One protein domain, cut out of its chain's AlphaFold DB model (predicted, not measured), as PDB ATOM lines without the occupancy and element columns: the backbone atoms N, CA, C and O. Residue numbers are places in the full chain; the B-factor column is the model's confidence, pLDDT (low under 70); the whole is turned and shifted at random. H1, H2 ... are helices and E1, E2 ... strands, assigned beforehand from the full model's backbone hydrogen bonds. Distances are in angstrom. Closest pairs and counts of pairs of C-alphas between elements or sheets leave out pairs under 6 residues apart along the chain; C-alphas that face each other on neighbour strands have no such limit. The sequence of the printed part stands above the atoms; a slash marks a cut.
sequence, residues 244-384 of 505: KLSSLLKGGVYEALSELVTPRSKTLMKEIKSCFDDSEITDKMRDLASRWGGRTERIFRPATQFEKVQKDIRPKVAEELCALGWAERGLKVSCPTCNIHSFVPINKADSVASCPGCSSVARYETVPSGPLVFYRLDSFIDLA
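What this domain is: This is residues 244 to 384 of the 505 residues of an uncharacterized protein of Actinopolyspora mzabensis (UniProt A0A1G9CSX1). A small, strongly twisted sheet of three strands has H5 packed along one face and H2 set crosswise to H5; from this body H3 and H4 reach away as a V-shaped arm, whose tip, residues 274 to 280, sticks out. The hairpin E1 and E2 and part of the long link 346 to 372 make a loop-rich head. The 141 printed residues hold H1 H2 H3 H4 H5 E1 E2 E3 H6 in that order; the class is mixed, helices and strands, with 69 residues in named elements, under half. The sheet's order is E2 - E1 - E3, all antiparallel. The whole is only just loose, close to compact, with a radius of gyration of the C-alphas of 17.5 A and spans of 53 by 44 by 25 A.

How they stand to each other: Start at E1, residues 327 to 334, the inner strand, which bends by 50 degrees at residue 330. Beside it runs E2, residues 341 to 345, antiparallel and a hairpin with it; look for N 331 and O 344, 2.8 A apart. The other edge strand is E3, residues 373 to 377, antiparallel to E1, with N 328 and O 376 2.8 A apart. H5, residues 314 to 323, is on the sheet at a height of 8.7 A, over E1 and E3; its closest C-alphas to E1 are Leu 321 and Ala 327, 5.3 A. H2, residues 253 to 260, touches H5 at Val 253 and Val 317, C-alphas 6.0 A apart, about perpendicular at 89 degrees. H2 and H5 on one face of the sheet make two layers. H6, residues 379 to 384, only grazes the sheet. H1, residues 245 to 249, is close to H2 but not clearly touching: the C-alphas of Leu 248 and Tyr 254 are 6.5 A apart. H3, residues 265 to 275, touches H4, residues 283 to 293, at a steep tilt of 53 degrees, opposite ways; their closest C-alphas, Ser 265 and Gly 293, are 4.3 A apart. Both are apart from the sheet's strands. Each O i to N i+4 pair is within hydrogen-bond range in H2, H3, H4, H5 and H6; H1 has 0 of 1, but 2 of 2 O i to N i+3 pairs.

Where its parts are: Find C-alpha 327 at (203.798, 211.451, 171.881); E1 runs 21.1 A from there. H3 and H4 are each 15.1 A long, and H5 is 14.3 A. H1 begins at (203.269, 226.373, 174.059), and H6 ends at (209.457, 219.422, 164.067).

The domain as a whole: The C-alphas farthest apart, Ser 279 and Ser 351, are 54.0 A apart. The printed part has no cut; its long links join H4 to H5 and E2 to E3. Confidence is under 70 at 24 residues, among them 284 to 295.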
ATOM      1  N   LYS A 244     199.197 224.224 173.458       89.19
ATOM      2  CA  LYS A 244     199.601 225.270 174.405       89.19
ATOM      3  C   LYS A 244     201.124 225.273 174.581       89.19
ATOM      4  O   LYS A 244     201.670 224.399 175.253       89.19
ATOM      5  N   LEU A 245     201.802 226.285 174.039       93.19
ATOM      6  CA  LEU A 245     203.269 226.373 174.059       93.19
ATOM      7  C   LEU A 245     203.870 226.466 175.466       93.19
ATOM      8  O   LEU A 245     204.999 226.038 175.673       93.19
ATOM      9  N   SER A 246     203.118 226.954 176.460       93.62
ATOM     10  CA  SER A 246     203.608 227.083 177.841       93.62
ATOM     11  C   SER A 246     204.136 225.772 178.438       93.62
ATOM     12  O   SER A 246     204.926 225.808 179.376       93.62
ATOM     13  N   SER A 247     203.691 224.614 177.932       93.38
ATOM     14  CA  SER A 247     204.201 223.310 178.372       93.38
ATOM     15  C   SER A 247     205.658 223.065 177.974       93.38
ATOM     16  O   SER A 247     206.325 222.276 178.634       93.38
ATOM     17  N   LEU A 248     206.179 223.759 176.956       94.56
ATOM     18  CA  LEU A 248     207.587 223.685 176.554       94.56
ATOM     19  C   LEU A 248     208.546 224.224 177.611       94.56
ATOM     20  O   LEU A 248     209.691 223.794 177.666       94.56
ATOM     21  N   LEU A 249     208.067 225.136 178.457       95.44
ATOM     22  CA  LEU A 249     208.846 225.747 179.532       95.44
ATOM     23  C   LEU A 249     208.772 224.948 180.839       95.44
ATOM     24  O   LEU A 249     209.043 225.492 181.906       95.44
ATOM     25  N   LYS A 250     208.319 223.693 180.804       94.38
ATOM     26  CA  LYS A 250     208.344 222.811 181.974       94.38
ATOM     27  C   LYS A 250     209.618 221.976 181.962       94.38
ATOM     28  O   LYS A 250     210.012 221.467 180.911       94.38
ATOM     29  N   GLY A 251     210.208 221.786 183.140       93.19
ATOM     30  CA  GLY A 251     211.434 221.009 183.302       93.19
ATOM     31  C   GLY A 251     211.334 219.610 182.691       93.19
ATOM     32  O   GLY A 251     210.350 218.890 182.889       93.19
ATOM     33  N   GLY A 252     212.348 219.240 181.908       94.25
ATOM     34  CA  GLY A 252     212.482 217.927 181.281       94.25
ATOM     35  C   GLY A 252     211.717 217.727 179.970       94.25
ATOM     36  O   GLY A 252     211.962 216.726 179.296       94.25
ATOM     37  N   VAL A 253     210.797 218.623 179.582       95.81
ATOM     38  CA  VAL A 253     209.981 218.449 178.362       95.81
ATOM     39  C   VAL A 253     210.841 218.508 177.102       95.81
ATOM     40  O   VAL A 253     210.759 217.613 176.260       95.81
ATOM     41  N   TYR A 254     211.695 219.527 176.977       95.75
ATOM     42  CA  TYR A 254     212.592 219.671 175.829       95.75
ATOM     43  C   TYR A 254     213.613 218.526 175.742       95.75
ATOM     44  O   TYR A 254     213.887 218.003 174.659       95.75
ATOM     45  N   GLU A 255     214.149 218.094 176.881       95.88
ATOM     46  CA  GLU A 255     215.078 216.970 176.972       95.88
ATOM     47  C   GLU A 255     214.418 215.664 176.532       95.88
ATOM     48  O   GLU A 255     214.998 214.932 175.733       95.88
ATOM     49  N   ALA A 256     213.191 215.395 176.990       96.69
ATOM     50  CA  ALA A 256     212.440 214.211 176.586       96.69
ATOM     51  C   ALA A 256     212.155 214.204 175.076       96.69
ATOM     52  O   ALA A 256     212.352 213.180 174.420       96.69
ATOM     53  N   LEU A 257     211.749 215.344 174.505       96.12
ATOM     54  CA  LEU A 257     211.579 215.499 173.054       96.12
ATOM     55  C   LEU A 257     212.886 215.200 172.305       96.12
ATOM     56  O   LEU A 257     212.890 214.438 171.341       96.12
ATOM     57  N   SER A 258     214.003 215.740 172.796       93.69
ATOM     58  CA  SER A 258     215.337 215.565 172.207       93.69
ATOM     59  C   SER A 258     215.873 214.130 172.300       93.69
ATOM     60  O   SER A 258     216.789 213.772 171.566       93.69
ATOM     61  N   GLU A 259     215.350 213.302 173.206       94.12
ATOM     62  CA  GLU A 259     215.717 211.884 173.328       94.12
ATOM     63  C   GLU A 259     214.816 210.933 172.539       94.12
ATOM     64  O   GLU A 259     215.220 209.805 172.234       94.12
ATOM     65  N   LEU A 260     213.599 211.374 172.220       95.44
ATOM     66  CA  LEU A 260     212.637 210.614 171.426       95.44
ATOM     67  C   LEU A 260     212.683 210.951 169.930       95.44
ATOM     68  O   LEU A 260     212.068 210.234 169.142       95.44
ATOM     69  N   VAL A 261     213.387 212.017 169.536       94.06
ATOM     70  CA  VAL A 261     213.540 212.403 168.129       94.06
ATOM     71  C   VAL A 261     214.271 211.329 167.336       94.06
ATOM     72  O   VAL A 261     215.293 210.793 167.761       94.06
ATOM     73  N   THR A 262     213.750 211.027 166.154       89.94
ATOM     74  CA  THR A 262     214.360 210.097 165.210       89.94
ATOM     75  C   THR A 262     215.399 210.835 164.367       89.94
ATOM     76  O   THR A 262     215.013 211.711 163.594       89.94
ATOM     77  N   PRO A 263     216.699 210.496 164.445       78.19
ATOM     78  CA  PRO A 263     217.723 211.151 163.644       78.19
ATOM     79  C   PRO A 263     217.486 210.905 162.151       78.19
ATOM     80  O   PRO A 263     217.432 209.752 161.709       78.19
ATOM     81  N   ARG A 264     217.360 211.976 161.360       77.56
ATOM     82  CA  ARG A 264     217.196 211.879 159.899       77.56
ATOM     83  C   ARG A 264     218.484 212.212 159.149       77.56
ATOM     84  O   ARG A 264     219.580 212.263 159.711       77.56
ATOM     85  N   SER A 265     218.353 212.414 157.838       64.19
ATOM     86  CA  SER A 265     219.440 212.587 156.868       64.19
ATOM     87  C   SER A 265     220.505 213.611 157.274       64.19
ATOM     88  O   SER A 265     221.664 213.406 156.934       64.19
ATOM     89  N   LYS A 266     220.174 214.671 158.026       65.88
ATOM     90  CA  LYS A 266     221.168 215.643 158.526       65.88
ATOM     91  C   LYS A 266     222.096 215.050 159.583       65.88
ATOM     92  O   LYS A 266     223.304 215.259 159.499       65.88
ATOM     93  N   THR A 267     221.564 214.285 160.532       66.06
ATOM     94  CA  THR A 267     222.374 213.579 161.535       66.06
ATOM     95  C   THR A 267     223.200 212.487 160.877       66.06
ATOM     96  O   THR A 267     224.398 212.416 161.117       66.06
ATOM     97  N   LEU A 268     222.607 211.741 159.941       69.62
ATOM     98  CA  LEU A 268     223.333 210.763 159.129       69.62
ATOM     99  C   LEU A 268     224.472 211.420 158.329       69.62
ATOM    100  O   LEU A 268     225.581 210.905 158.294       69.62
ATOM    101  N   MET A 269     224.235 212.587 157.724       68.69
ATOM    102  CA  MET A 269     225.273 213.345 157.019       68.69
ATOM    103  C   MET A 269     226.347 213.889 157.959       68.69
ATOM    104  O   MET A 269     227.510 213.941 157.568       68.69
ATOM    105  N   LYS A 270     225.986 214.292 159.180       69.12
ATOM    106  CA  LYS A 270     226.945 214.722 160.205       69.12
ATOM    107  C   LYS A 270     227.814 213.553 160.671       69.12
ATOM    108  O   LYS A 270     229.020 213.721 160.795       69.12
ATOM    109  N   GLU A 271     227.227 212.377 160.862       66.25
ATOM    110  CA  GLU A 271     227.956 211.146 161.181       66.25
ATOM    111  C   GLU A 271     228.873 210.723 160.026       66.25
ATOM    112  O   GLU A 271     230.044 210.428 160.254       66.25
ATOM    113  N   ILE A 272     228.403 210.796 158.777       72.44
ATOM    114  CA  ILE A 272     229.242 210.565 157.592       72.44
ATOM    115  C   ILE A 272     230.412 211.561 157.572       72.44
ATOM    116  O   ILE A 272     231.558 211.143 157.466       72.44
ATOM    117  N   LYS A 273     230.162 212.861 157.772       72.19
ATOM    118  CA  LYS A 273     231.210 213.895 157.875       72.19
ATOM    119  C   LYS A 273     232.192 213.676 159.025       72.19
ATOM    120  O   LYS A 273     233.326 214.114 158.943       72.19
ATOM    121  N   SER A 274     231.772 213.026 160.110       68.38
ATOM    122  CA  SER A 274     232.676 212.704 161.220       68.38
ATOM    123  C   SER A 274     233.584 211.504 160.936       68.38
ATOM    124  O   SER A 274     234.596 211.333 161.611       68.38
ATOM    125  N   CYS A 275     233.233 210.689 159.939       71.56
ATOM    126  CA  CYS A 275     233.972 209.492 159.542       71.56
ATOM    127  C   CYS A 275     234.811 209.683 158.268       71.56
ATOM    128  O   CYS A 275     235.667 208.845 157.996       71.56
ATOM    129  N   PHE A 276     234.558 210.738 157.487       73.44
ATOM    130  CA  PHE A 276     235.189 210.999 156.189       73.44
ATOM    131  C   PHE A 276     235.567 212.479 156.057       73.44
ATOM    132  O   PHE A 276     234.810 213.345 156.494       73.44
ATOM    133  N   ASP A 277     236.694 212.774 155.402       71.19
ATOM    134  CA  ASP A 277     237.082 214.152 155.082       71.19
ATOM    135  C   ASP A 277     236.107 214.772 154.063       71.19
ATOM    136  O   ASP A 277     235.607 214.099 153.159       71.19
ATOM    137  N   ASP A 278     235.842 216.080 154.174       63.78
ATOM    138  CA  ASP A 278     234.813 216.771 153.373       63.78
ATOM    139  C   ASP A 278     235.059 216.671 151.847       63.78
ATOM    140  O   ASP A 278     234.113 216.729 151.060       63.78
ATOM    141  N   SER A 279     236.310 216.451 151.419       61.78
ATOM    142  CA  SER A 279     236.690 216.207 150.018       61.78
ATOM    143  C   SER A 279     236.283 214.831 149.473       61.78
ATOM    144  O   SER A 279     236.295 214.635 148.259       61.78
ATOM    145  N   GLU A 280     235.926 213.876 150.336       62.72
ATOM    146  CA  GLU A 280     235.533 212.510 149.956       62.72
ATOM    147  C   GLU A 280     234.007 212.325 149.871       62.72
ATOM    148  O   GLU A 280     233.512 211.327 149.334       62.72
ATOM    149  N   ILE A 281     233.228 213.303 150.347       67.50
ATOM    150  CA  ILE A 281     231.764 213.234 150.371       67.50
ATOM    151  C   ILE A 281     231.191 213.619 149.006       67.50
ATOM    152  O   ILE A 281     230.962 214.787 148.689       67.50
ATOM    153  N   THR A 282     230.900 212.605 148.194       75.12
ATOM    154  CA  THR A 282     230.289 212.790 146.869       75.12
ATOM    155  C   THR A 282     228.806 213.185 146.947       75.12
ATOM    156  O   THR A 282     228.083 212.790 147.865       75.12
ATOM    157  N   ASP A 283     228.290 213.871 145.919       70.88
ATOM    158  CA  ASP A 283     226.852 214.184 145.799       70.88
ATOM    159  C   ASP A 283     225.963 212.927 145.849       70.88
ATOM    160  O   ASP A 283     224.838 212.971 146.344       70.88
ATOM    161  N   LYS A 284     226.491 211.771 145.421       61.56
ATOM    162  CA  LYS A 284     225.810 210.471 145.519       61.56
ATOM    163  C   LYS A 284     225.635 209.996 146.961       61.56
ATOM    164  O   LYS A 284     224.609 209.395 147.262       61.56
ATOM    165  N   MET A 285     226.598 210.254 147.848       68.75
ATOM    166  CA  MET A 285     226.464 209.949 149.280       68.75
ATOM    167  C   MET A 285     225.431 210.861 149.939       68.75
ATOM    168  O   MET A 285     224.615 210.387 150.726       68.75
ATOM    169  N   ARG A 286     225.403 212.141 149.550       67.44
ATOM    170  CA  ARG A 286     224.401 213.106 150.017       67.44
ATOM    171  C   ARG A 286     222.985 212.695 149.596       67.44
ATOM    172  O   ARG A 286     222.065 212.685 150.413       67.44
ATOM    173  N   ASP A 287     222.832 212.267 148.347       64.25
ATOM    174  CA  ASP A 287     221.575 211.746 147.810       64.25
ATOM    175  C   ASP A 287     221.163 210.405 148.455       64.25
ATOM    176  O   ASP A 287     219.988 210.177 148.747       64.25
ATOM    177  N   LEU A 288     222.120 209.523 148.765       65.06
ATOM    178  CA  LEU A 288     221.846 208.260 149.454       65.06
ATOM    179  C   LEU A 288     221.417 208.481 150.911       65.06
ATOM    180  O   LEU A 288     220.442 207.872 151.348       65.06
ATOM    181  N   ALA A 289     222.067 209.400 151.630       68.19
ATOM    182  CA  ALA A 289     221.678 209.796 152.981       68.19
ATOM    183  C   ALA A 289     220.282 210.440 153.015       68.19
ATOM    184  O   ALA A 289     219.500 210.169 153.925       68.19
ATOM    185  N   SER A 290     219.933 211.231 151.995       63.88
ATOM    186  CA  SER A 290     218.583 211.781 151.820       63.88
ATOM    187  C   SER A 290     217.540 210.676 151.600       63.88
ATOM    188  O   SER A 290     216.518 210.627 152.287       63.88
ATOM    189  N   ARG A 291     217.829 209.718 150.705       60.81
ATOM    190  CA  ARG A 291     216.931 208.591 150.395       60.81
ATOM    191  C   ARG A 291     216.755 207.608 151.555       60.81
ATOM    192  O   ARG A 291     215.674 207.039 151.708       60.81
ATOM    193  N   TRP A 292     217.800 207.378 152.347       63.69
ATOM    194  CA  TRP A 292     217.770 206.440 153.475       63.69
ATOM    195  C   TRP A 292     217.259 207.076 154.766       63.69
ATOM    196  O   TRP A 292     216.509 206.426 155.490       63.69
ATOM    197  N   GLY A 293     217.572 208.348 155.022       60.25
ATOM    198  CA  GLY A 293     217.166 209.047 156.244       60.25
ATOM    199  C   GLY A 293     215.649 209.172 156.433       60.25
ATOM    200  O   GLY A 293     215.195 209.373 157.552       60.25
ATOM    201  N   GLY A 294     214.852 209.018 155.367       59.16
ATOM    202  CA  GLY A 294     213.385 208.970 155.445       59.16
ATOM    203  C   GLY A 294     212.794 207.593 155.781       59.16
ATOM    204  O   GLY A 294     211.584 207.486 155.962       59.16
ATOM    205  N   ARG A 295     213.613 206.533 155.829       64.38
ATOM    206  CA  ARG A 295     213.181 205.143 156.083       64.38
ATOM    207  C   ARG A 295     213.615 204.608 157.448       64.38
ATOM    208  O   ARG A 295     213.362 203.440 157.737       64.38
ATOM    209  N   THR A 296     214.267 205.430 158.265       71.56
ATOM    210  CA  THR A 296     214.680 205.054 159.618       71.56
ATOM    211  C   THR A 296     213.450 204.750 160.470       71.56
ATOM    212  O   THR A 296     212.461 205.488 160.446       71.56
ATOM    213  N   GLU A 297     213.497 203.651 161.220       80.50
ATOM    214  CA  GLU A 297     212.456 203.354 162.196       80.50
ATOM    215  C   GLU A 297     212.446 204.444 163.271       80.50
ATOM    216  O   GLU A 297     213.494 204.830 163.792       80.50
ATOM    217  N   ARG A 298     211.254 204.966 163.581       88.75
ATOM    218  CA  ARG A 298     211.114 206.021 164.585       88.75
ATOM    219  C   ARG A 298     211.600 205.540 165.943       88.75
ATOM    220  O   ARG A 298     211.259 204.433 166.352       88.75
ATOM    221  N   ILE A 299     212.330 206.391 166.655       92.31
ATOM    222  CA  ILE A 299     212.838 206.059 167.985       92.31
ATOM    223  C   ILE A 299     211.679 205.972 168.976       92.31
ATOM    224  O   ILE A 299     210.817 206.843 169.041       92.31
ATOM    225  N   PHE A 300     211.678 204.914 169.781       95.81
ATOM    226  CA  PHE A 300     210.774 204.776 170.911       95.81
ATOM    227  C   PHE A 300     211.520 204.208 172.113       95.81
ATOM    228  O   PHE A 300     212.338 203.297 171.981       95.81
ATOM    229  N   ARG A 301     211.261 204.767 173.296       96.62
ATOM    230  CA  ARG A 301     211.998 204.456 174.531       96.62
ATOM    231  C   ARG A 301     211.048 204.414 175.730       96.62
ATOM    232  O   ARG A 301     210.064 205.153 175.739       96.62
ATOM    233  N   PRO A 302     211.300 203.575 176.745       97.31
ATOM    234  CA  PRO A 302     210.590 203.671 178.008       97.31
ATOM    235  C   PRO A 302     211.045 204.929 178.755       97.31
ATOM    236  O   PRO A 302     212.196 205.349 178.634       97.31
ATOM    237  N   ALA A 303     210.175 205.502 179.591       96.38
ATOM    238  CA  ALA A 303     210.499 206.718 180.347       96.38
ATOM    239  C   ALA A 303     211.742 206.556 181.244       96.38
ATOM    240  O   ALA A 303     212.453 207.517 181.518       96.38
ATOM    241  N   THR A 304     212.059 205.333 181.680       95.88
ATOM    242  CA  THR A 304     213.271 205.039 182.459       95.88
ATOM    243  C   THR A 304     214.567 205.324 181.697       95.88
ATOM    244  O   THR A 304     215.586 205.553 182.345       95.88
ATOM    245  N   GLN A 305     214.529 205.366 180.363       96.38
ATOM    246  CA  GLN A 305     215.669 205.645 179.487       96.38
ATOM    247  C   GLN A 305     215.789 207.122 179.078       96.38
ATOM    248  O   GLN A 305     216.587 207.410 178.196       96.38
ATOM    249  N   PHE A 306     215.033 208.048 179.687       95.94
ATOM    250  CA  PHE A 306     215.191 209.489 179.430       95.94
ATOM    251  C   PHE A 306     216.368 210.055 180.236       95.94
ATOM    252  O   PHE A 306     216.186 210.595 181.326       95.94
ATOM    253  N   GLU A 307     217.593 209.834 179.771       95.31
ATOM    254  CA  GLU A 307     218.834 210.059 180.523       95.31
ATOM    255  C   GLU A 307     219.052 211.513 180.959       95.31
ATOM    256  O   GLU A 307     219.502 211.745 182.082       95.31
ATOM    257  N   LYS A 308     218.678 212.471 180.110       93.50
ATOM    258  CA  LYS A 308     218.789 213.923 180.305       93.50
ATOM    259  C   LYS A 308     217.653 214.502 181.152       93.50
ATOM    260  O   LYS A 308     217.719 215.664 181.536       93.50
ATOM    261  N   VAL A 309     216.628 213.709 181.461       95.19
ATOM    262  CA  VAL A 309     215.505 214.105 182.321       95.19
ATOM    263  C   VAL A 309     215.752 213.617 183.752       95.19
ATOM    264  O   VAL A 309     216.201 212.481 183.966       95.19
ATOM    265  N   GLN A 310     215.429 214.449 184.751       94.25
ATOM    266  CA  GLN A 310     215.533 214.070 186.168       94.25
ATOM    267  C   GLN A 310     214.698 212.807 186.455       94.25
ATOM    268  O   GLN A 310     213.591 212.634 185.939       94.25
ATOM    269  N   LYS A 311     215.263 211.869 187.230       94.50
ATOM    270  CA  LYS A 311     214.741 210.493 187.369       94.50
ATOM    271  C   LYS A 311     213.309 210.429 187.904       94.50
ATOM    272  O   LYS A 311     212.544 209.568 187.478       94.50
ATOM    273  N   ASP A 312     212.972 211.312 188.828       94.25
ATOM    274  CA  ASP A 312     211.686 211.400 189.513       94.25
ATOM    275  C   ASP A 312     210.565 211.954 188.620       94.25
ATOM    276  O   ASP A 312     209.406 211.573 188.792       94.25
ATOM    277  N   ILE A 313     210.896 212.774 187.616       95.38
ATOM    278  CA  ILE A 313     209.899 213.387 186.725       95.38
ATOM    279  C   ILE A 313     209.735 212.676 185.374       95.38
ATOM    280  O   ILE A 313     208.772 212.974 184.668       95.38
ATOM    281  N   ARG A 314     210.603 211.721 184.996       96.44
ATOM    282  CA  ARG A 314     210.565 211.091 183.650       96.44
ATOM    283  C   ARG A 314     209.190 210.542 183.258       96.44
ATOM    284  O   ARG A 314     208.731 210.875 182.165       96.44
ATOM    285  N   PRO A 315     208.495 209.750 184.105       95.50
ATOM    286  CA  PRO A 315     207.173 209.241 183.748       95.50
ATOM    287  C   PRO A 315     206.165 210.377 183.574       95.50
ATOM    288  O   PRO A 315     205.398 210.378 182.621       95.50
ATOM    289  N   LYS A 316     206.206 211.389 184.449       96.31
ATOM    290  CA  LYS A 316     205.306 212.547 184.389       96.31
ATOM    291  C   LYS A 316     205.482 213.334 183.089       96.31
ATOM    292  O   LYS A 316     204.486 213.682 182.464       96.31
ATOM    293  N   VAL A 317     206.725 213.575 182.671       96.69
ATOM    294  CA  VAL A 317     207.035 214.260 181.407       96.69
ATOM    295  C   VAL A 317     206.556 213.440 180.208       96.69
ATOM    296  O   VAL A 317     205.905 213.983 179.321       96.69
ATOM    297  N   ALA A 318     206.814 212.129 180.193       97.12
ATOM    298  CA  ALA A 318     206.367 211.247 179.116       97.12
ATOM    299  C   ALA A 318     204.832 211.257 178.961       97.12
ATOM    300  O   ALA A 318     204.301 211.384 177.857       97.12
ATOM    301  N   GLU A 319     204.118 211.190 180.084       97.00
ATOM    302  CA  GLU A 319     202.658 211.261 180.127       97.00
ATOM    303  C   GLU A 319     202.119 212.633 179.701       97.00
ATOM    304  O   GLU A 319     201.083 212.705 179.038       97.00
ATOM    305  N   GLU A 320     202.826 213.715 180.032       95.69
ATOM    306  CA  GLU A 320     202.487 215.064 179.588       95.69
ATOM    307  C   GLU A 320     202.626 215.220 178.067       95.69
ATOM    308  O   GLU A 320     201.703 215.724 177.427       95.69
ATOM    309  N   LEU A 321     203.711 214.719 177.464       96.56
ATOM    310  CA  LEU A 321     203.862 214.705 176.004       96.56
ATOM    311  C   LEU A 321     202.698 213.971 175.328       96.56
ATOM    312  O   LEU A 321     202.180 214.425 174.308       96.56
ATOM    313  N   CYS A 322     202.233 212.868 175.914       96.62
ATOM    314  CA  CYS A 322     201.054 212.170 175.414       96.62
ATOM    315  C   CYS A 322     199.753 212.957 175.603       96.62
ATOM    316  O   CYS A 322     198.891 212.916 174.729       96.62
ATOM    317  N   ALA A 323     199.588 213.669 176.720       94.94
ATOM    318  CA  ALA A 323     198.412 214.507 176.963       94.94
ATOM    319  C   ALA A 323     198.320 215.687 175.981       94.94
ATOM    320  O   ALA A 323     197.220 216.099 175.621       94.94
ATOM    321  N   LEU A 324     199.467 216.192 175.517       94.06
ATOM    322  CA  LEU A 324     199.565 217.214 174.472       94.06
ATOM    323  C   LEU A 324     199.341 216.656 173.057       94.06
ATOM    324  O   LEU A 324     199.285 217.423 172.102       94.06
ATOM    325  N   GLY A 325     199.241 215.331 172.903       94.81
ATOM    326  CA  GLY A 325     199.202 214.679 171.594       94.81
ATOM    327  C   GLY A 325     200.548 214.698 170.862       94.81
ATOM    328  O   GLY A 325     200.594 214.439 169.664       94.81
ATOM    329  N   TRP A 326     201.645 215.003 171.559       96.56
ATOM    330  CA  TRP A 326     202.987 215.071 170.974       96.56
ATOM    331  C   TRP A 326     203.716 213.732 170.964       96.56
ATOM    332  O   TRP A 326     204.649 213.537 170.185       96.56
ATOM    333  N   ALA A 327     203.286 212.808 171.820       97.25
ATOM    334  CA  ALA A 327     203.798 211.451 171.881       97.25
ATOM    335  C   ALA A 327     202.667 210.425 172.012       97.25
ATOM    336  O   ALA A 327     201.576 210.710 172.500       97.25
ATOM    337  N   GLU A 328     202.957 209.185 171.641       97.00
ATOM    338  CA  GLU A 328     202.080 208.032 171.802       97.00
ATOM    339  C   GLU A 328     202.672 207.051 172.817       97.00
ATOM    340  O   GLU A 328     203.887 206.845 172.862       97.00
ATOM    341  N   ARG A 329     201.797 206.388 173.580       97.44
ATOM    342  CA  ARG A 329     202.158 205.245 174.428       97.44
ATOM    343  C   ARG A 329     202.026 203.956 173.632       97.44
ATOM    344  O   ARG A 329     201.068 203.786 172.873       97.44
ATOM    345  N   GLY A 330     202.927 203.015 173.857       97.25
ATOM    346  CA  GLY A 330     202.864 201.706 173.226       97.25
ATOM    347  C   GLY A 330     203.716 200.661 173.918       97.25
ATOM    348  O   GLY A 330     204.346 200.911 174.942       97.25
ATOM    349  N   LEU A 331     203.709 199.467 173.343       97.44
ATOM    350  CA  LEU A 331     204.489 198.325 173.789       97.44
ATOM    351  C   LEU A 331     205.491 197.947 172.704       97.44
ATOM    352  O   LEU A 331     205.203 198.051 171.510       97.44
ATOM    353  N   LYS A 332     206.663 197.467 173.115       96.62
ATOM    354  CA  LYS A 332     207.658 196.926 172.191       96.62
ATOM    355  C   LYS A 332     207.411 195.442 171.972       96.62
ATOM    356  O   LYS A 332     207.410 194.667 172.926       96.62
ATOM    357  N   VAL A 333     207.246 195.046 170.717       95.62
ATOM    358  CA  VAL A 333     207.221 193.644 170.292       95.62
ATOM    359  C   VAL A 333     208.614 193.248 169.831       95.62
ATOM    360  O   VAL A 333     209.216 193.959 169.031       95.62
ATOM    361  N   SER A 334     209.110 192.104 170.305       93.69
ATOM    362  CA  SER A 334     210.326 191.474 169.774       93.69
ATOM    363  C   SER A 334     209.963 190.136 169.140       93.69
ATOM    364  O   SER A 334     209.501 189.221 169.827       93.69
ATOM    365  N   CYS A 335     210.119 190.034 167.820       92.56
ATOM    366  CA  CYS A 335     209.758 188.832 167.079       92.56
ATOM    367  C   CYS A 335     210.917 187.822 167.062       92.56
ATOM    368  O   CYS A 335     211.957 188.129 166.484       92.56
ATOM    369  N   PRO A 336     210.747 186.600 167.597       93.94
ATOM    370  CA  PRO A 336     211.798 185.580 167.556       93.94
ATOM    371  C   PRO A 336     211.984 184.955 166.163       93.94
ATOM    372  O   PRO A 336     212.948 184.231 165.944       93.94
ATOM    373  N   THR A 337     211.049 185.179 165.230       93.88
ATOM    374  CA  THR A 337     211.085 184.584 163.885       93.88
ATOM    375  C   THR A 337     211.877 185.436 162.897       93.88
ATOM    376  O   THR A 337     212.738 184.917 162.198       93.88
ATOM    377  N   CYS A 338     211.580 186.736 162.816       92.44
ATOM    378  CA  CYS A 338     212.208 187.650 161.857       92.44
ATOM    379  C   CYS A 338     213.138 188.684 162.507       92.44
ATOM    380  O   CYS A 338     213.665 189.538 161.803       92.44
ATOM    381  N   ASN A 339     213.324 188.631 163.834       88.75
ATOM    382  CA  ASN A 339     214.140 189.563 164.626       88.75
ATOM    383  C   ASN A 339     213.746 191.046 164.512       88.75
ATOM    384  O   ASN A 339     214.505 191.920 164.918       88.75
ATOM    385  N   ILE A 340     212.548 191.348 164.000       88.62
ATOM    386  CA  ILE A 340     212.024 192.715 163.994       88.62
ATOM    387  C   ILE A 340     211.628 193.106 165.419       88.62
ATOM    388  O   ILE A 340     210.883 192.385 166.098       88.62
ATOM    389  N   HIS A 341     212.095 194.280 165.834       91.56
ATOM    390  CA  HIS A 341     211.567 195.012 166.973       91.56
ATOM    391  C   HIS A 341     210.586 196.049 166.447       91.56
ATOM    392  O   HIS A 341     210.862 196.675 165.436       91.56
ATOM    393  N   SER A 342     209.425 196.198 167.077       93.19
ATOM    394  CA  SER A 342     208.443 197.169 166.598       93.19
ATOM    395  C   SER A 342     207.627 197.763 167.731       93.19
ATOM    396  O   SER A 342     207.308 197.086 168.712       93.19
ATOM    397  N   PHE A 343     207.280 199.035 167.574       95.50
ATOM    398  CA  PHE A 343     206.371 199.747 168.457       95.50
ATOM    399  C   PHE A 343     204.915 199.481 168.072       95.50
ATOM    400  O   PHE A 343     204.483 199.812 166.965       95.50
ATOM    401  N   VAL A 344     204.141 198.957 169.017       95.44
ATOM    402  CA  VAL A 344     202.696 198.768 168.885       95.44
ATOM    403  C   VAL A 344     201.987 199.791 169.773       95.44
ATOM    404  O   VAL A 344     202.120 199.706 170.996       95.44
ATOM    405  N   PRO A 345     201.240 200.758 169.200       95.69
ATOM    406  CA  PRO A 345     200.449 201.706 169.979       95.69
ATOM    407  C   PRO A 345     199.527 200.988 170.964       95.69
ATOM    408  O   PRO A 345     198.959 199.947 170.636       95.69
ATOM    409  N   ILE A 346     199.347 201.546 172.161       95.56
ATOM    410  CA  ILE A 346     198.627 200.864 173.248       95.56
ATOM    411  C   ILE A 346     197.170 200.538 172.888       95.56
ATOM    412  O   ILE A 346     196.643 199.514 173.303       95.56
ATOM    413  N   ASN A 347     196.535 201.364 172.052       94.88
ATOM    414  CA  ASN A 347     195.177 201.151 171.541       94.88
ATOM    415  C   ASN A 347     195.080 200.084 170.436       94.88
ATOM    416  O   ASN A 347     193.979 199.754 170.007       94.88
ATOM    417  N   LYS A 348     196.219 199.574 169.958       94.69
ATOM    418  CA  LYS A 348     196.341 198.491 168.973       94.69
ATOM    419  C   LYS A 348     197.012 197.248 169.560       94.69
ATOM    420  O   LYS A 348     197.323 196.323 168.817       94.69
ATOM    421  N   ALA A 349     197.311 197.248 170.859       94.44
ATOM    422  CA  ALA A 349     197.922 196.109 171.518       94.44
ATOM    423  C   ALA A 349     196.862 195.034 171.799       94.44
ATOM    424  O   ALA A 349     195.833 195.313 172.411       94.44
ATOM    425  N   ASP A 350     197.142 193.807 171.368       94.31
ATOM    426  CA  ASP A 350     196.297 192.640 171.610       94.31
ATOM    427  C   ASP A 350     196.731 191.897 172.879       94.31
ATOM    428  O   ASP A 350     197.833 192.077 173.397       94.31
ATOM    429  N   SER A 351     195.878 190.995 173.370       92.25
ATOM    430  CA  SER A 351     196.230 190.107 174.494       92.25
ATOM    431  C   SER A 351     197.411 189.175 174.180       92.25
ATOM    432  O   SER A 351     198.148 188.781 175.084       92.25
ATOM    433  N   VAL A 352     197.616 188.849 172.900       92.62
ATOM    434  CA  VAL A 352     198.742 188.061 172.394       92.62
ATOM    435  C   VAL A 352     199.500 188.903 171.378       92.62
ATOM    436  O   VAL A 352     198.949 189.285 170.349       92.62
ATOM    437  N   ALA A 353     200.778 189.172 171.647       94.31
ATOM    438  CA  ALA A 353     201.614 189.931 170.728       94.31
ATOM    439  C   ALA A 353     201.788 189.183 169.397       94.31
ATOM    440  O   ALA A 353     202.199 188.020 169.372       94.31
ATOM    441  N   SER A 354     201.547 189.880 168.291       94.94
ATOM    442  CA  SER A 354     201.851 189.418 166.938       94.94
ATOM    443  C   SER A 354     202.910 190.321 166.305       94.94
ATOM    444  O   SER A 354     202.962 191.528 166.554       94.94
ATOM    445  N   CYS A 355     203.818 189.738 165.521       92.44
ATOM    446  CA  CYS A 355     204.805 190.520 164.786       92.44
ATOM    447  C   CYS A 355     204.125 191.276 163.631       92.44
ATOM    448  O   CYS A 355     203.546 190.620 162.767       92.44
ATOM    449  N   PRO A 356     204.261 192.609 163.516       90.50
ATOM    450  CA  PRO A 356     203.650 193.353 162.412       90.50
ATOM    451  C   PRO A 356     204.282 193.053 161.041       90.50
ATOM    452  O   PRO A 356     203.686 193.372 160.018       90.50
ATOM    453  N   GLY A 357     205.479 192.454 161.005       90.56
ATOM    454  CA  GLY A 357     206.167 192.092 159.762       90.56
ATOM    455  C   GLY A 357     205.763 190.722 159.209       90.56
ATOM    456  O   GLY A 357     205.386 190.617 158.048       90.56
ATOM    457  N   CYS A 358     205.857 189.663 160.023       93.50
ATOM    458  CA  CYS A 358     205.611 188.281 159.579       93.50
ATOM    459  C   CYS A 358     204.391 187.610 160.227       93.50
ATOM    460  O   CYS A 358     204.186 186.414 160.031       93.50
ATOM    461  N   SER A 359     203.618 188.343 161.032       94.69
ATOM    462  CA  SER A 359     202.408 187.876 161.729       94.69
ATOM    463  C   SER A 359     202.600 186.689 162.680       94.69
ATOM    464  O   SER A 359     201.619 186.142 163.182       94.69
ATOM    465  N   SER A 360     203.840 186.276 162.964       95.19
ATOM    466  CA  SER A 360     204.107 185.194 163.912       95.19
ATOM    467  C   SER A 360     203.842 185.641 165.349       95.19
ATOM    468  O   SER A 360     203.875 186.834 165.672       95.19
ATOM    469  N   VAL A 361     203.580 184.665 166.223       95.25
ATOM    470  CA  VAL A 361     203.434 184.907 167.660       95.25
ATOM    471  C   VAL A 361     204.742 185.478 168.198       95.25
ATOM    472  O   VAL A 361     205.814 184.892 168.032       95.25
ATOM    473  N   ALA A 362     204.643 186.624 168.856       95.44
ATOM    474  CA  ALA A 362     205.760 187.342 169.439       95.44
ATOM    475  C   ALA A 362     205.524 187.557 170.941       95.44
ATOM    476  O   ALA A 362     204.591 187.008 171.534       95.44
ATOM    477  N   ARG A 363     206.397 188.333 171.586       93.38
ATOM    478  CA  ARG A 363     206.229 188.734 172.987       93.38
ATOM    479  C   ARG A 363     206.428 190.233 173.129       93.38
ATOM    480  O   ARG A 363     207.303 190.808 172.477       93.38
ATOM    481  N   TYR A 364     205.620 190.836 173.995       96.31
ATOM    482  CA  TYR A 364     205.885 192.182 174.482       96.31
ATOM    483  C   TYR A 364     207.076 192.164 175.440       96.31
ATOM    484  O   TYR A 364     207.285 191.194 176.174       96.31
ATOM    485  N   GLU A 365     207.850 193.241 175.438       95.38
ATOM    486  CA  GLU A 365     208.875 193.464 176.450       95.38
ATOM    487  C   GLU A 365     208.217 193.704 177.821       95.38
ATOM    488  O   GLU A 365     207.209 194.405 177.934       95.38
ATOM    489  N   THR A 366     208.753 193.076 178.870       94.56
ATOM    490  CA  THR A 366     208.159 193.071 180.215       94.56
ATOM    491  C   THR A 366     209.209 193.368 181.277       94.56
ATOM    492  O   THR A 366     210.399 193.114 181.099       94.56
ATOM    493  N   VAL A 367     208.739 193.894 182.399       94.06
ATOM    494  CA  VAL A 367     209.452 194.043 183.670       94.06
ATOM    495  C   VAL A 367     208.711 193.226 184.742       94.06
ATOM    496  O   VAL A 367     207.578 192.807 184.498       94.06
ATOM    497  N   PRO A 368     209.279 192.987 185.943       94.25
ATOM    498  CA  PRO A 368     208.604 192.195 186.981       94.25
ATOM    499  C   PRO A 368     207.194 192.684 187.354       94.25
ATOM    500  O   PRO A 368     206.369 191.893 187.798       94.25
ATOM    501  N   SER A 369     206.904 193.973 187.153       91.81
ATOM    502  CA  SER A 369     205.598 194.586 187.415       91.81
ATOM    503  C   SER A 369     204.601 194.513 186.248       91.81
ATOM    504  O   SER A 369     203.483 194.998 186.401       91.81
ATOM    505  N   GLY A 370     204.971 193.951 185.091       92.81
ATOM    506  CA  GLY A 370     204.094 193.826 183.918       92.81
ATOM    507  C   GLY A 370     204.733 194.273 182.593       92.81
ATOM    508  O   GLY A 370     205.958 194.373 182.497       92.81
ATOM    509  N   PRO A 371     203.928 194.525 181.541       93.19
ATOM    510  CA  PRO A 371     204.417 195.049 180.264       93.19
ATOM    511  C   PRO A 371     205.146 196.384 180.431       93.19
ATOM    512  O   PRO A 371     204.677 197.273 181.143       93.19
ATOM    513  N   LEU A 372     206.289 196.531 179.763       96.50
ATOM    514  CA  LEU A 372     207.046 197.778 179.770       96.50
ATOM    515  C   LEU A 372     206.445 198.751 178.747       96.50
ATOM    516  O   LEU A 372     206.323 198.419 177.567       96.50
ATOM    517  N   VAL A 373     206.085 199.955 179.199       97.19
ATOM    518  CA  VAL A 373     205.532 201.014 178.345       97.19
ATOM    519  C   VAL A 373     206.660 201.798 177.682       97.19
ATOM    520  O   VAL A 373     207.596 202.246 178.344       97.19
ATOM    521  N   PHE A 374     206.536 201.983 176.372       98.00
ATOM    522  CA  PHE A 374     207.411 202.794 175.538       98.00
ATOM    523  C   PHE A 374     206.658 204.024 175.032       98.00
ATOM    524  O   PHE A 374     205.440 203.996 174.849       98.00
ATOM    525  N   TYR A 375     207.413 205.081 174.761       98.25
ATOM    526  CA  TYR A 375     206.929 206.349 174.238       98.25
ATOM    527  C   TYR A 375     207.611 206.643 172.908       98.25
ATOM    528  O   TYR A 375     208.792 206.339 172.743       98.25
ATOM    529  N   ARG A 376     206.867 207.227 171.972       96.88
ATOM    530  CA  ARG A 376     207.343 207.640 170.645       96.88
ATOM    531  C   ARG A 376     206.713 208.973 170.280       96.88
ATOM    532  O   ARG A 376     205.528 209.145 170.550       96.88
ATOM    533  N   LEU A 377     207.446 209.870 169.629       96.94
ATOM    534  CA  LEU A 377     206.854 211.110 169.120       96.94
ATOM    535  C   LEU A 377     205.827 210.839 168.012       96.94
ATOM    536  O   LEU A 377     205.981 209.923 167.189       96.94
ATOM    537  N   ASP A 378     204.790 211.674 167.974       95.38
ATOM    538  CA  ASP A 378     203.937 211.782 166.796       95.38
ATOM    539  C   ASP A 378     204.792 212.130 165.563       95.38
ATOM    540  O   ASP A 378     205.816 212.796 165.674       95.38
ATOM    541  N   SER A 379     204.393 211.667 164.377       92.69
ATOM    542  CA  SER A 379     205.190 211.846 163.154       92.69
ATOM    543  C   SER A 379     205.450 213.320 162.816       92.69
ATOM    544  O   SER A 379     206.512 213.638 162.279       92.69
ATOM    545  N   PHE A 380     204.490 214.207 163.099       93.88
ATOM    546  CA  PHE A 380     204.624 215.641 162.856       93.88
ATOM    547  C   PHE A 380     205.538 216.298 163.893       93.88
ATOM    548  O   PHE A 380     206.402 217.099 163.536       93.88
ATOM    549  N   ILE A 381     205.414 215.905 165.162       96.00
ATOM    550  CA  ILE A 381     206.283 216.403 166.233       96.00
ATOM    551  C   ILE A 381     207.719 215.902 166.079       96.00
ATOM    552  O   ILE A 381     208.648 216.690 166.210       96.00
ATOM    553  N   ASP A 382     207.914 214.632 165.730       94.44
ATOM    554  CA  ASP A 382     209.225 214.051 165.418       94.44
ATOM    555  C   ASP A 382     209.953 214.867 164.341       94.44
ATOM    556  O   ASP A 382     211.109 215.245 164.514       94.44
ATOM    557  N   LEU A 383     209.240 215.217 163.265       91.94
ATOM    558  CA  LEU A 383     209.761 216.078 162.203       91.94
ATOM    559  C   LEU A 383     210.112 217.482 162.719       91.94
ATOM    560  O   LEU A 383     211.162 218.019 162.373       91.94
ATOM    561  N   ALA A 384     209.247 218.083 163.533       94.25
ATOM    562  CA  ALA A 384     209.457 219.422 164.067       94.25
ATOM    563  C   ALA A 384     210.667 219.505 165.017       94.25
ATOM    564  O   ALA A 384     211.420 220.481 164.969       94.25
TER     565      ALA A 384